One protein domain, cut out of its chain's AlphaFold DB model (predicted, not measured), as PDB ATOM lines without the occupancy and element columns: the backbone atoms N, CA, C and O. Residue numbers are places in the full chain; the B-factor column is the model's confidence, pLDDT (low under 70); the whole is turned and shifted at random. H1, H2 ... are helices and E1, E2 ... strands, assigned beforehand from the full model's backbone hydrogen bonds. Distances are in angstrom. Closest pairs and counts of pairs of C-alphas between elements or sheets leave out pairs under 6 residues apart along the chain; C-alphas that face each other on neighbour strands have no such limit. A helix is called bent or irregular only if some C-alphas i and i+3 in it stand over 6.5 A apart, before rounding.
ATOM      1  N   GLY A   3     -10.040  15.291  28.618       87.00
ATOM      2  CA  GLY A   3      -9.729  16.029  27.406       87.00
ATOM      3  C   GLY A   3     -10.018  17.511  27.581       87.00
ATOM      4  O   GLY A   3     -10.827  17.910  28.419       87.00
ATOM      5  N   LEU A   4      -9.346  18.316  26.764       89.62
ATOM      6  CA  LEU A   4      -9.564  19.751  26.677       89.62
ATOM      7  C   LEU A   4     -10.174  20.068  25.315       89.62
ATOM      8  O   LEU A   4      -9.605  19.725  24.278       89.62
ATOM      9  N   PHE A   5     -11.329  20.722  25.315       91.31
ATOM     10  CA  PHE A   5     -11.942  21.269  24.112       91.31
ATOM     11  C   PHE A   5     -11.667  22.767  24.058       91.31
ATOM     12  O   PHE A   5     -11.834  23.458  25.060       91.31
ATOM     13  N   THR A   6     -11.237  23.268  22.898       92.06
ATOM     14  CA  THR A   6     -10.963  24.696  22.698       92.06
ATOM     15  C   THR A   6     -11.667  25.217  21.447       92.06
ATOM     16  O   THR A   6     -11.678  24.557  20.408       92.06
ATOM     17  N   ILE A   7     -12.237  26.420  21.543       92.19
ATOM     18  CA  ILE A   7     -12.732  27.203  20.403       92.19
ATOM     19  C   ILE A   7     -11.844  28.439  20.300       92.19
ATOM     20  O   ILE A   7     -11.542  29.072  21.311       92.19
ATOM     21  N   THR A   8     -11.419  28.784  19.089       91.25
ATOM     22  CA  THR A   8     -10.619  29.983  18.818       91.25
ATOM     23  C   THR A   8     -11.353  30.859  17.814       91.25
ATOM     24  O   THR A   8     -11.746  30.379  16.751       91.25
ATOM     25  N   ALA A   9     -11.531  32.131  18.146       90.56
ATOM     26  CA  ALA A   9     -12.054  33.136  17.238       90.56
ATOM     27  C   ALA A   9     -10.936  33.722  16.361       90.56
ATOM     28  O   ALA A   9      -9.746  33.626  16.664       90.56
ATOM     29  N   SER A  10     -11.319  34.366  15.259       89.44
ATOM     30  CA  SER A  10     -10.380  34.955  14.291       89.44
ATOM     31  C   SER A  10      -9.535  36.099  14.863       89.44
ATOM     32  O   SER A  10      -8.444  36.359  14.364       89.44
ATOM     33  N   ASN A  11     -10.007  36.760  15.920       87.38
ATOM     34  CA  ASN A  11      -9.281  37.805  16.646       87.38
ATOM     35  C   ASN A  11      -8.277  37.246  17.679       87.38
ATOM     36  O   ASN A  11      -7.679  38.020  18.422       87.38
ATOM     37  N   GLY A  12      -8.104  35.922  17.747       85.75
ATOM     38  CA  GLY A  12      -7.172  35.260  18.657       85.75
ATOM     39  C   GLY A  12      -7.709  35.021  20.070       85.75
ATOM     40  O   GLY A  12      -6.987  34.438  20.879       85.75
ATOM     41  N   THR A  13      -8.950  35.414  20.387       88.81
ATOM     42  CA  THR A  13      -9.573  35.005  21.651       88.81
ATOM     43  C   THR A  13      -9.934  33.530  21.599       88.81
ATOM     44  O   THR A  13     -10.282  32.973  20.553       88.81
ATOM     45  N   CYS A  14      -9.858  32.869  22.745       90.88
ATOM     46  CA  CYS A  14     -10.217  31.468  22.825       90.88
ATOM     47  C   CYS A  14     -10.863  31.113  24.150       90.88
ATOM     48  O   CYS A  14     -10.557  31.667  25.204       90.88
ATOM     49  N   GLY A  15     -11.774  30.159  24.059       92.19
ATOM     50  CA  GLY A  15     -12.452  29.571  25.192       92.19
ATOM     51  C   GLY A  15     -12.167  28.089  25.265       92.19
ATOM     52  O   GLY A  15     -11.845  27.462  24.251       92.19
ATOM     53  N   CYS A  16     -12.260  27.539  26.467       92.25
ATOM     54  CA  CYS A  16     -12.037  26.126  26.683       92.25
ATOM     55  C   CYS A  16     -13.042  25.542  27.660       92.25
ATOM     56  O   CYS A  16     -13.602  26.248  28.497       92.25
ATOM     57  N   SER A  17     -13.217  24.234  27.569       92.31
ATOM     58  CA  SER A  17     -13.903  23.462  28.587       92.31
ATOM     59  C   SER A  17     -13.277  22.075  28.680       92.31
ATOM     60  O   SER A  17     -12.841  21.490  27.680       92.31
ATOM     61  N   GLU A  18     -13.163  21.589  29.908       91.38
ATOM     62  CA  GLU A  18     -12.633  20.270  30.213       91.38
ATOM     63  C   GLU A  18     -13.765  19.252  30.198       91.38
ATOM     64  O   GLU A  18     -14.877  19.518  30.653       91.38
ATOM     65  N   PHE A  19     -13.474  18.055  29.706       86.75
ATOM     66  CA  PHE A  19     -14.427  16.958  29.725       86.75
ATOM     67  C   PHE A  19     -13.759  15.666  30.152       86.75
ATOM     68  O   PHE A  19     -12.607  15.379  29.825       86.75
ATOM     69  N   ALA A  20     -14.522  14.846  30.862       82.75
ATOM     70  CA  ALA A  20     -14.184  13.457  31.086       82.75
ATOM     71  C   ALA A  20     -15.037  12.631  30.133       82.75
ATOM     72  O   ALA A  20     -16.242  12.521  30.340       82.75
ATOM     73  N   VAL A  21     -14.442  12.031  29.098       68.19
ATOM     74  CA  VAL A  21     -15.221  11.065  28.322       68.19
ATOM     75  C   VAL A  21     -15.331   9.779  29.133       68.19
ATOM     76  O   VAL A  21     -14.285   9.221  29.521       68.19
ATOM     77  N   PRO A  22     -16.553   9.262  29.362       58.41
ATOM     78  CA  PRO A  22     -16.723   7.908  29.851       58.41
ATOM     79  C   PRO A  22     -16.043   6.974  28.849       58.41
ATOM     80  O   PRO A  22     -16.384   6.976  27.667       58.41
ATOM     81  N   CYS A  23     -15.070   6.170  29.289       50.56
ATOM     82  CA  CYS A  23     -14.340   5.257  28.396       50.56
ATOM     83  C   CYS A  23     -15.266   4.284  27.630       50.56
ATOM     84  O   CYS A  23     -14.846   3.690  26.644       50.56
ATOM     85  N   SER A  24     -16.524   4.127  28.056       54.53
ATOM     86  CA  SER A  24     -17.563   3.362  27.363       54.53
ATOM     87  C   SER A  24     -18.177   4.079  26.150       54.53
ATOM     88  O   SER A  24     -18.584   3.397  25.211       54.53
ATOM     89  N   ALA A  25     -18.231   5.417  26.141       53.16
ATOM     90  CA  ALA A  25     -18.785   6.216  25.042       53.16
ATOM     91  C   ALA A  25     -17.793   6.374  23.872       53.16
ATOM     92  O   ALA A  25     -18.207   6.510  22.724       53.16
ATOM     93  N   VAL A  26     -16.486   6.254  24.139       55.47
ATOM     94  CA  VAL A  26     -15.406   6.250  23.123       55.47
ATOM     95  C   VAL A  26     -15.066   4.831  22.667       55.47
ATOM     96  O   VAL A  26     -13.916   4.498  22.407       55.47
ATOM     97  N   ARG A  27     -16.065   3.949  22.549       50.34
ATOM     98  CA  ARG A  27     -15.880   2.689  21.807       50.34
ATOM     99  C   ARG A  27     -15.699   2.915  20.291       50.34
ATOM    100  O   ARG A  27     -15.478   1.947  19.573       50.34
ATOM    101  N   GLY A  28     -15.787   4.164  19.819       59.28
ATOM    102  CA  GLY A  28     -15.577   4.589  18.433       59.28
ATOM    103  C   GLY A  28     -14.536   5.706  18.285       59.28
ATOM    104  O   GLY A  28     -13.937   6.155  19.258       59.28
ATOM    105  N   ASP A  29     -14.329   6.143  17.043       75.06
ATOM    106  CA  ASP A  29     -13.350   7.161  16.654       75.06
ATOM    107  C   ASP A  29     -13.654   8.525  17.308       75.06
ATOM    108  O   ASP A  29     -14.697   9.138  17.058       75.06
ATOM    109  N   PHE A  30     -12.731   9.020  18.142       77.25
ATOM    110  CA  PHE A  30     -12.830  10.339  18.778       77.25
ATOM    111  C   PHE A  30     -12.998  11.464  17.745       77.25
ATOM    112  O   PHE A  30     -13.722  12.428  17.999       77.25
ATOM    113  N   VAL A  31     -12.409  11.318  16.553       81.19
ATOM    114  CA  VAL A  31     -12.588  12.263  15.448       81.19
ATOM    115  C   VAL A  31     -14.053  12.315  15.031       81.19
ATOM    116  O   VAL A  31     -14.603  13.407  14.926       81.19
ATOM    117  N   GLN A  32     -14.724  11.169  14.876       82.50
ATOM    118  CA  GLN A  32     -16.160  11.138  14.567       82.50
ATOM    119  C   GLN A  32     -17.006  11.760  15.678       82.50
ATOM    120  O   GLN A  32     -18.027  12.386  15.398       82.50
ATOM    121  N   TRP A  33     -16.593  11.613  16.938       83.81
ATOM    122  CA  TRP A  33     -17.307  12.243  18.040       83.81
ATOM    123  C   TRP A  33     -17.167  13.773  18.029       83.81
ATOM    124  O   TRP A  33     -18.150  14.464  18.298       83.81
ATOM    125  N   ALA A  34     -15.984  14.291  17.688       85.88
ATOM    126  CA  ALA A  34     -15.669  15.719  17.710       85.88
ATOM    127  C   ALA A  34     -15.980  16.460  16.392       85.88
ATOM    128  O   ALA A  34     -16.087  17.687  16.392       85.88
ATOM    129  N   ILE A  35     -16.160  15.751  15.269       89.19
ATOM    130  CA  ILE A  35     -16.324  16.358  13.934       89.19
ATOM    131  C   ILE A  35     -17.507  17.331  13.859       89.19
ATOM    132  O   ILE A  35     -17.490  18.285  13.083       89.19
ATOM    133  N   VAL A  36     -18.533  17.128  14.687       91.38
ATOM    134  CA  VAL A  36     -19.731  17.975  14.698       91.38
ATOM    135  C   VAL A  36     -19.411  19.434  15.036       91.38
ATOM    136  O   VAL A  36     -20.042  20.333  14.477       91.38
ATOM    137  N   PHE A  37     -18.383  19.679  15.856       92.81
ATOM    138  CA  PHE A  37     -17.975  21.021  16.275       92.81
ATOM    139  C   PHE A  37     -17.378  21.851  15.135       92.81
ATOM    140  O   PHE A  37     -17.391  23.078  15.207       92.81
ATOM    141  N   GLN A  38     -16.938  21.225  14.035       93.19
ATOM    142  CA  GLN A  38     -16.497  21.957  12.840       93.19
ATOM    143  C   GLN A  38     -17.590  22.870  12.274       93.19
ATOM    144  O   GLN A  38     -17.281  23.869  11.631       93.19
ATOM    145  N   ARG A  39     -18.867  22.556  12.534       93.88
ATOM    146  CA  ARG A  39     -20.007  23.361  12.082       93.88
ATOM    147  C   ARG A  39     -20.098  24.730  12.754       93.88
ATOM    148  O   ARG A  39     -20.814  25.571  12.236       93.88
ATOM    149  N   LEU A  40     -19.379  24.953  13.856       93.94
ATOM    150  CA  LEU A  40     -19.312  26.252  14.537       93.94
ATOM    151  C   LEU A  40     -18.368  27.239  13.834       93.94
ATOM    152  O   LEU A  40     -18.346  28.424  14.155       93.94
ATOM    153  N   LYS A  41     -17.550  26.768  12.886       93.00
ATOM    154  CA  LYS A  41     -16.585  27.621  12.195       93.00
ATOM    155  C   LYS A  41     -17.276  28.713  11.390       93.00
ATOM    156  O   LYS A  41     -18.210  28.452  10.640       93.00
ATOM    157  N   GLY A  42     -16.731  29.923  11.494       93.50
ATOM    158  CA  GLY A  42     -17.238  31.097  10.785       93.50
ATOM    159  C   GLY A  42     -18.453  31.748  11.445       93.50
ATOM    160  O   GLY A  42     -18.857  32.809  10.986       93.50
ATOM    161  N   MET A  43     -18.998  31.158  12.513       95.31
ATOM    162  CA  MET A  43     -20.052  31.768  13.319       95.31
ATOM    163  C   MET A  43     -19.462  32.741  14.342       95.31
ATOM    164  O   MET A  43     -18.349  32.556  14.844       95.31
ATOM    165  N   THR A  44     -20.238  33.762  14.681       93.44
ATOM    166  CA  THR A  44     -20.044  34.562  15.895       93.44
ATOM    167  C   THR A  44     -20.359  33.737  17.149       93.44
ATOM    168  O   THR A  44     -20.955  32.662  17.068       93.44
ATOM    169  N   ALA A  45     -19.965  34.227  18.330       91.50
ATOM    170  CA  ALA A  45     -20.274  33.553  19.595       91.50
ATOM    171  C   ALA A  45     -21.793  33.420  19.817       91.50
ATOM    172  O   ALA A  45     -22.265  32.349  20.191       91.50
ATOM    173  N   GLU A  46     -22.556  34.468  19.493       94.00
ATOM    174  CA  GLU A  46     -24.019  34.481  19.592       94.00
ATOM    175  C   GLU A  46     -24.670  33.468  18.636       94.00
ATOM    176  O   GLU A  46     -25.480  32.642  19.063       94.00
ATOM    177  N   GLU A  47     -24.274  33.463  17.357       96.38
ATOM    178  CA  GLU A  47     -24.755  32.477  16.376       96.38
ATOM    179  C   GLU A  47     -24.382  31.049  16.785       96.38
ATOM    180  O   GLU A  47     -25.205  30.139  16.676       96.38
ATOM    181  N   GLY A  48     -23.159  30.857  17.286       95.75
ATOM    182  CA  GLY A  48     -22.680  29.578  17.795       95.75
ATOM    183  C   GLY A  48     -23.532  29.081  18.960       95.75
ATOM    184  O   GLY A  48     -23.974  27.934  18.938       95.75
ATOM    185  N   MET A  49     -23.827  29.946  19.931       96.50
ATOM    186  CA  MET A  49     -24.667  29.623  21.086       96.50
ATOM    187  C   MET A  49     -26.084  29.221  20.657       96.50
ATOM    188  O   MET A  49     -26.588  28.167  21.046       96.50
ATOM    189  N   ALA A  50     -26.715  30.016  19.789       97.31
ATOM    190  CA  ALA A  50     -28.038  29.702  19.254       97.31
ATOM    191  C   ALA A  50     -28.046  28.377  18.467       97.31
ATOM    192  O   ALA A  50     -28.962  27.562  18.608       97.31
ATOM    193  N   PHE A  51     -27.008  28.135  17.661       97.44
ATOM    194  CA  PHE A  51     -26.859  26.901  16.897       97.44
ATOM    195  C   PHE A  51     -26.694  25.677  17.802       97.44
ATOM    196  O   PHE A  51     -27.323  24.651  17.542       97.44
ATOM    197  N   ILE A  52     -25.883  25.774  18.859       96.75
ATOM    198  CA  ILE A  52     -25.648  24.682  19.813       96.75
ATOM    199  C   ILE A  52     -26.948  24.288  20.518       96.75
ATOM    200  O   ILE A  52     -27.303  23.108  20.484       96.75
ATOM    201  N   HIS A  53     -27.709  25.256  21.042       96.19
ATOM    202  CA  HIS A  53     -29.016  24.988  21.652       96.19
ATOM    203  C   HIS A  53     -29.964  24.269  20.680       96.19
ATOM    204  O   HIS A  53     -30.643  23.309  21.042       96.19
ATOM    205  N   HIS A  54     -29.971  24.673  19.404       96.94
ATOM    206  CA  HIS A  54     -30.785  24.018  18.377       96.94
ATOM    207  C   HIS A  54     -30.314  22.587  18.039       96.94
ATOM    208  O   HIS A  54     -31.029  21.831  17.378       96.94
ATOM    209  N   LYS A  55     -29.110  22.188  18.465       96.06
ATOM    210  CA  LYS A  55     -28.555  20.849  18.250       96.06
ATOM    211  C   LYS A  55     -28.697  19.908  19.438       96.06
ATOM    212  O   LYS A  55     -28.311  18.752  19.249       96.06
ATOM    213  N   GLN A  56     -29.311  20.317  20.556       93.88
ATOM    214  CA  GLN A  56     -29.497  19.498  21.768       93.88
ATOM    215  C   GLN A  56     -29.847  18.040  21.472       93.88
ATOM    216  O   GLN A  56     -29.084  17.140  21.813       93.88
ATOM    217  N   GLU A  57     -30.947  17.804  20.756       93.75
ATOM    218  CA  GLU A  57     -31.434  16.449  20.478       93.75
ATOM    219  C   GLU A  57     -30.446  15.614  19.648       93.75
ATOM    220  O   GLU A  57     -30.352  14.401  19.810       93.75
ATOM    221  N   THR A  58     -29.689  16.255  18.755       93.12
ATOM    222  CA  THR A  58     -28.772  15.567  17.829       93.12
ATOM    223  C   THR A  58     -27.353  15.407  18.365       93.12
ATOM    224  O   THR A  58     -26.638  14.492  17.958       93.12
ATOM    225  N   TRP A  59     -26.901  16.321  19.222       91.75
ATOM    226  CA  TRP A  59     -25.542  16.333  19.765       91.75
ATOM    227  C   TRP A  59     -25.465  15.643  21.122       91.75
ATOM    228  O   TRP A  59     -24.418  15.064  21.422       91.75
ATOM    229  N   GLY A  60     -26.572  15.641  21.867       91.56
ATOM    230  CA  GLY A  60     -26.653  15.159  23.236       91.56
ATOM    231  C   GLY A  60     -26.066  16.153  24.238       91.56
ATOM    232  O   GLY A  60     -25.287  17.042  23.879       91.56
ATOM    233  N   ASP A  61     -26.431  15.956  25.502       90.88
ATOM    234  CA  ASP A  61     -26.127  16.876  26.600       90.88
ATOM    235  C   ASP A  61     -24.622  17.130  26.750       90.88
ATOM    236  O   ASP A  61     -24.205  18.280  26.856       90.88
ATOM    237  N   ASP A  62     -23.792  16.083  26.664       89.12
ATOM    238  CA  ASP A  62     -22.340  16.191  26.850       89.12
ATOM    239  C   ASP A  62     -21.689  17.157  25.852       89.12
ATOM    240  O   ASP A  62     -20.870  17.999  26.222       89.12
ATOM    241  N   ARG A  63     -22.032  17.038  24.562       91.12
ATOM    242  CA  ARG A  63     -21.433  17.870  23.510       91.12
ATOM    243  C   ARG A  63     -21.947  19.297  23.560       91.12
ATOM    244  O   ARG A  63     -21.178  20.215  23.284       91.12
ATOM    245  N   VAL A  64     -23.230  19.469  23.874       95.00
ATOM    246  CA  VAL A  64     -23.818  20.797  24.033       95.00
ATOM    247  C   VAL A  64     -23.172  21.511  25.204       95.00
ATOM    248  O   VAL A  64     -22.558  22.555  24.999       95.00
ATOM    249  N   TRP A  65     -23.192  20.893  26.384       94.19
ATOM    250  CA  TRP A  65     -22.588  21.456  27.581       94.19
ATOM    251  C   TRP A  65     -21.116  21.822  27.354       94.19
ATOM    252  O   TRP A  65     -20.664  22.901  27.748       94.19
ATOM    253  N   LEU A  66     -20.369  20.953  26.667       93.69
ATOM    254  CA  LEU A  66     -18.963  21.184  26.358       93.69
ATOM    255  C   LEU A  66     -18.751  22.413  25.462       93.69
ATOM    256  O   LEU A  66     -17.872  23.235  25.738       93.69
ATOM    257  N   ALA A  67     -19.547  22.542  24.399       94.88
ATOM    258  CA  ALA A  67     -19.437  23.644  23.452       94.88
ATOM    259  C   ALA A  67     -19.900  24.980  24.057       94.88
ATOM    260  O   ALA A  67     -19.208  25.987  23.900       94.88
ATOM    261  N   GLU A  68     -21.009  24.980  24.799       95.94
ATOM    262  CA  GLU A  68     -21.519  26.152  25.520       95.94
ATOM    263  C   GLU A  68     -20.505  26.657  26.538       95.94
ATOM    264  O   GLU A  68     -20.158  27.836  26.536       95.94
ATOM    265  N   SER A  69     -19.968  25.754  27.361       95.06
ATOM    266  CA  SER A  69     -18.976  26.098  28.379       95.06
ATOM    267  C   SER A  69     -17.742  26.752  27.759       95.06
ATOM    268  O   SER A  69     -17.223  27.731  28.299       95.06
ATOM    269  N   ALA A  70     -17.292  26.268  26.597       94.31
ATOM    270  CA  ALA A  70     -16.176  26.878  25.886       94.31
ATOM    271  C   ALA A  70     -16.525  28.259  25.306       94.31
ATOM    272  O   ALA A  70     -15.703  29.168  25.413       94.31
ATOM    273  N   LEU A  71     -17.716  28.458  24.730       94.50
ATOM    274  CA  LEU A  71     -18.139  29.783  24.249       94.50
ATOM    275  C   LEU A  71     -18.281  30.786  25.400       94.50
ATOM    276  O   LEU A  71     -17.725  31.880  25.324       94.50
ATOM    277  N   ILE A  72     -18.916  30.388  26.503       93.94
ATOM    278  CA  ILE A  72     -19.041  31.212  27.713       93.94
ATOM    279  C   ILE A  72     -17.653  31.576  28.248       93.94
ATOM    280  O   ILE A  72     -17.400  32.733  28.591       93.94
ATOM    281  N   HIS A  73     -16.720  30.617  28.295       92.81
ATOM    282  CA  HIS A  73     -15.347  30.898  28.710       92.81
ATOM    283  C   HIS A  73     -14.669  31.914  27.784       92.81
ATOM    284  O   HIS A  73     -13.954  32.795  28.263       92.81
ATOM    285  N   MET A  74     -14.885  31.815  26.469       91.00
ATOM    286  CA  MET A  74     -14.326  32.758  25.499       91.00
ATOM    287  C   MET A  74     -14.806  34.189  25.756       91.00
ATOM    288  O   MET A  74     -13.988  35.108  25.736       91.00
ATOM    289  N   GLU A  75     -16.099  34.376  26.019       87.38
ATOM    290  CA  GLU A  75     -16.689  35.698  26.258       87.38
ATOM    291  C   GLU A  75     -16.183  36.347  27.552       87.38
ATOM    292  O   GLU A  75     -15.950  37.553  27.591       87.38
ATOM    293  N   HIS A  76     -15.960  35.556  28.606       84.56
ATOM    294  CA  HIS A  76     -15.567  36.082  29.918       84.56
ATOM    295  C   HIS A  76     -14.052  36.180  30.129       84.56
ATOM    296  O   HIS A  76     -13.586  37.012  30.907       84.56
ATOM    297  N   ARG A  77     -13.278  35.275  29.519       75.75
ATOM    298  CA  ARG A  77     -11.851  35.061  29.816       75.75
ATOM    299  C   ARG A  77     -11.044  34.717  28.566       75.75
ATOM    300  O   ARG A  77     -10.114  33.922  28.653       75.75
ATOM    301  N   GLY A  78     -11.403  35.274  27.410       68.38
ATOM    302  CA  GLY A  78     -10.715  35.034  26.142       68.38
ATOM    303  C   GLY A  78      -9.213  35.334  26.208       68.38
ATOM    304  O   GLY A  78      -8.791  36.453  25.940       68.38
ATOM    305  N   ILE A  79      -8.406  34.331  26.549       72.31
ATOM    306  CA  ILE A  79      -6.942  34.397  26.621       72.31
ATOM    307  C   ILE A  79      -6.404  33.578  25.460       72.31
ATOM    308  O   ILE A  79      -6.853  32.453  25.269       72.31
ATOM    309  N   GLY A  80      -5.444  34.122  24.711       72.44
ATOM    310  CA  GLY A  80      -4.739  33.397  23.654       72.44
ATOM    311  C   GLY A  80      -4.012  32.165  24.204       72.44
ATOM    312  O   GLY A  80      -3.207  32.292  25.124       72.44
ATOM    313  N   TRP A  81      -4.269  30.983  23.638       76.25
ATOM    314  CA  TRP A  81      -3.530  29.760  23.974       76.25
ATOM    315  C   TRP A  81      -2.328  29.576  23.053       76.25
ATOM    316  O   TRP A  81      -2.429  29.761  21.836       76.25
ATOM    317  N   ASP A  82      -1.218  29.109  23.620       83.69
ATOM    318  CA  ASP A  82      -0.109  28.582  22.835       83.69
ATOM    319  C   ASP A  82      -0.465  27.174  22.331       83.69
ATOM    320  O   ASP A  82      -0.507  26.195  23.082       83.69
ATOM    321  N   ARG A  83      -0.756  27.074  21.030       83.06
ATOM    322  CA  ARG A  83      -1.106  25.798  20.395       83.06
ATOM    323  C   ARG A  83       0.069  24.823  20.370       83.06
ATOM    324  O   ARG A  83      -0.188  23.623  20.405       83.06
ATOM    325  N   ALA A  84       1.310  25.311  20.316       87.31
ATOM    326  CA  ALA A  84       2.492  24.455  20.360       87.31
ATOM    327  C   ALA A  84       2.603  23.795  21.736       87.31
ATOM    328  O   ALA A  84       2.727  22.577  21.822       87.31
ATOM    329  N   TYR A  85       2.392  24.567  22.806       88.12
ATOM    330  CA  TYR A  85       2.344  24.019  24.160       88.12
ATOM    331  C   TYR A  85       1.280  22.918  24.302       88.12
ATOM    332  O   TYR A  85       1.575  21.845  24.824       88.12
ATOM    333  N   LEU A  86       0.056  23.145  23.807       87.19
ATOM    334  CA  LEU A  86      -1.015  22.139  23.864       87.19
ATOM    335  C   LEU A  86      -0.689  20.878  23.054       87.19
ATOM    336  O   LEU A  86      -1.016  19.774  23.486       87.19
ATOM    337  N   PHE A  87      -0.058  21.032  21.892       87.38
ATOM    338  CA  PHE A  87       0.376  19.906  21.076       87.38
ATOM    339  C   PHE A  87       1.429  19.065  21.811       87.38
ATOM    340  O   PHE A  87       1.241  17.859  21.955       87.38
ATOM    341  N   ASP A  88       2.460  19.704  22.371       92.25
ATOM    342  CA  ASP A  88       3.584  19.027  23.032       92.25
ATOM    343  C   ASP A  88       3.211  18.369  24.375       92.25
ATOM    344  O   ASP A  88       3.879  17.434  24.817       92.25
ATOM    345  N   HIS A  89       2.145  18.841  25.031       89.31
ATOM    346  CA  HIS A  89       1.738  18.390  26.371       89.31
ATOM    347  C   HIS A  89       0.424  17.595  26.386       89.31
ATOM    348  O   HIS A  89      -0.125  17.326  27.457       89.31
ATOM    349  N   SER A  90      -0.091  17.195  25.219       85.75
ATOM    350  CA  SER A  90      -1.273  16.335  25.113       85.75
ATOM    351  C   SER A  90      -0.897  14.922  24.670       85.75
ATOM    352  O   SER A  90       0.027  14.708  23.894       85.75
TER     353      SER A  90
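AT A GLANCE: This is residues 3 to 90 of the 96 residues of an uncharacterized protein of Paenibacillus sp. OV219 (UniProt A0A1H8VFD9). A two-stranded hairpin, E1 and E2, has the long helix H4 packed on it, and H2 runs beside H4 on the side away from the strands. H1 lies beside this stack, near E1, with the small H3 joining H2 to H4, while the C-terminal helix H5 sits by itself on the other side of the hairpin from H4. The printed part has 88 residues, with two named strands and five named helices in the order E1, E2, H1, H2, H3, H4, H5; the two strands form an antiparallel sheet, and the class is mixed, helices and strands. The whole is compact, with a radius of gyration of the C-alphas of 13.1 A, and spans 35 by 34 by 19 A.

IN THESE COORDINATES: E1 is residues 3 to 8, 16.4 A from first to last C-alpha, and begins at C-alpha 3 at (-9.729, 16.029, 27.406). E2 is residues 14 to 20, 20.2 A. H1 is residues 30 to 40, 17.7 A; it is irregular, with C-alphas 33 and 36 7.1 A apart. H2 is residues 45 to 54, 14.2 A, and H3 is residues 56 to 59, 5.4 A. H4, residues 61 to 77, is 23.3 A long and begins at C-alpha 61 at (-26.127, 16.876, 26.600). H5 is residues 83 to 88, 8.6 A, and ends at C-alpha 88 at (3.584, 19.027, 23.032).

HOW THE PARTS SIT: E1 and E2 form a hairpin, antiparallel at 161 degrees; N 3 and O 19 are 2.8 A apart and N 17 and O 5 are 3.0 A apart, both within hydrogen-bond range. E2 and H4 have 21 pairs of C-alphas within 8 A, the closest being those of Gly 15 and Met 74, 3.7 A apart. E1 and H4 have 7 such pairs, the closest being Ile 7 and Ala 70 at 6.5 A. H2 and H4 touch, opposite ways at a shallow tilt of 15 degrees, with the C-alphas of Ile 52 and Val 64 closest at 6.0 A. H1 and H4 are close but not clearly touching, their closest C-alphas, of Phe 37 and Ala 67, being 7.8 A apart. E1 and H1 are near each other, with 5 pairs of C-alphas within 10 A. H2 and H3 meet only through their link. H5 is apart from E1, E2, H1, H2, H3 and H4. In H2, H4 and H5 every O i to N i+4 pair is within hydrogen-bond range; in H1 2 of 7 are, beside 6 of 8 O i to N i+3 pairs, and H3 is too short for an O i to N i+4 pair.

THE WHOLE: The two C-alphas farthest apart, those of Asn 11 and Ser 24, are 37.0 A apart. The printed part has no cut. No link is long; E2 to H1, with 9 residues between them, is short, and the others are tight. The mean pLDDT of the printed part is 86.7; residues 21 to 28 and residue 78 are under 70.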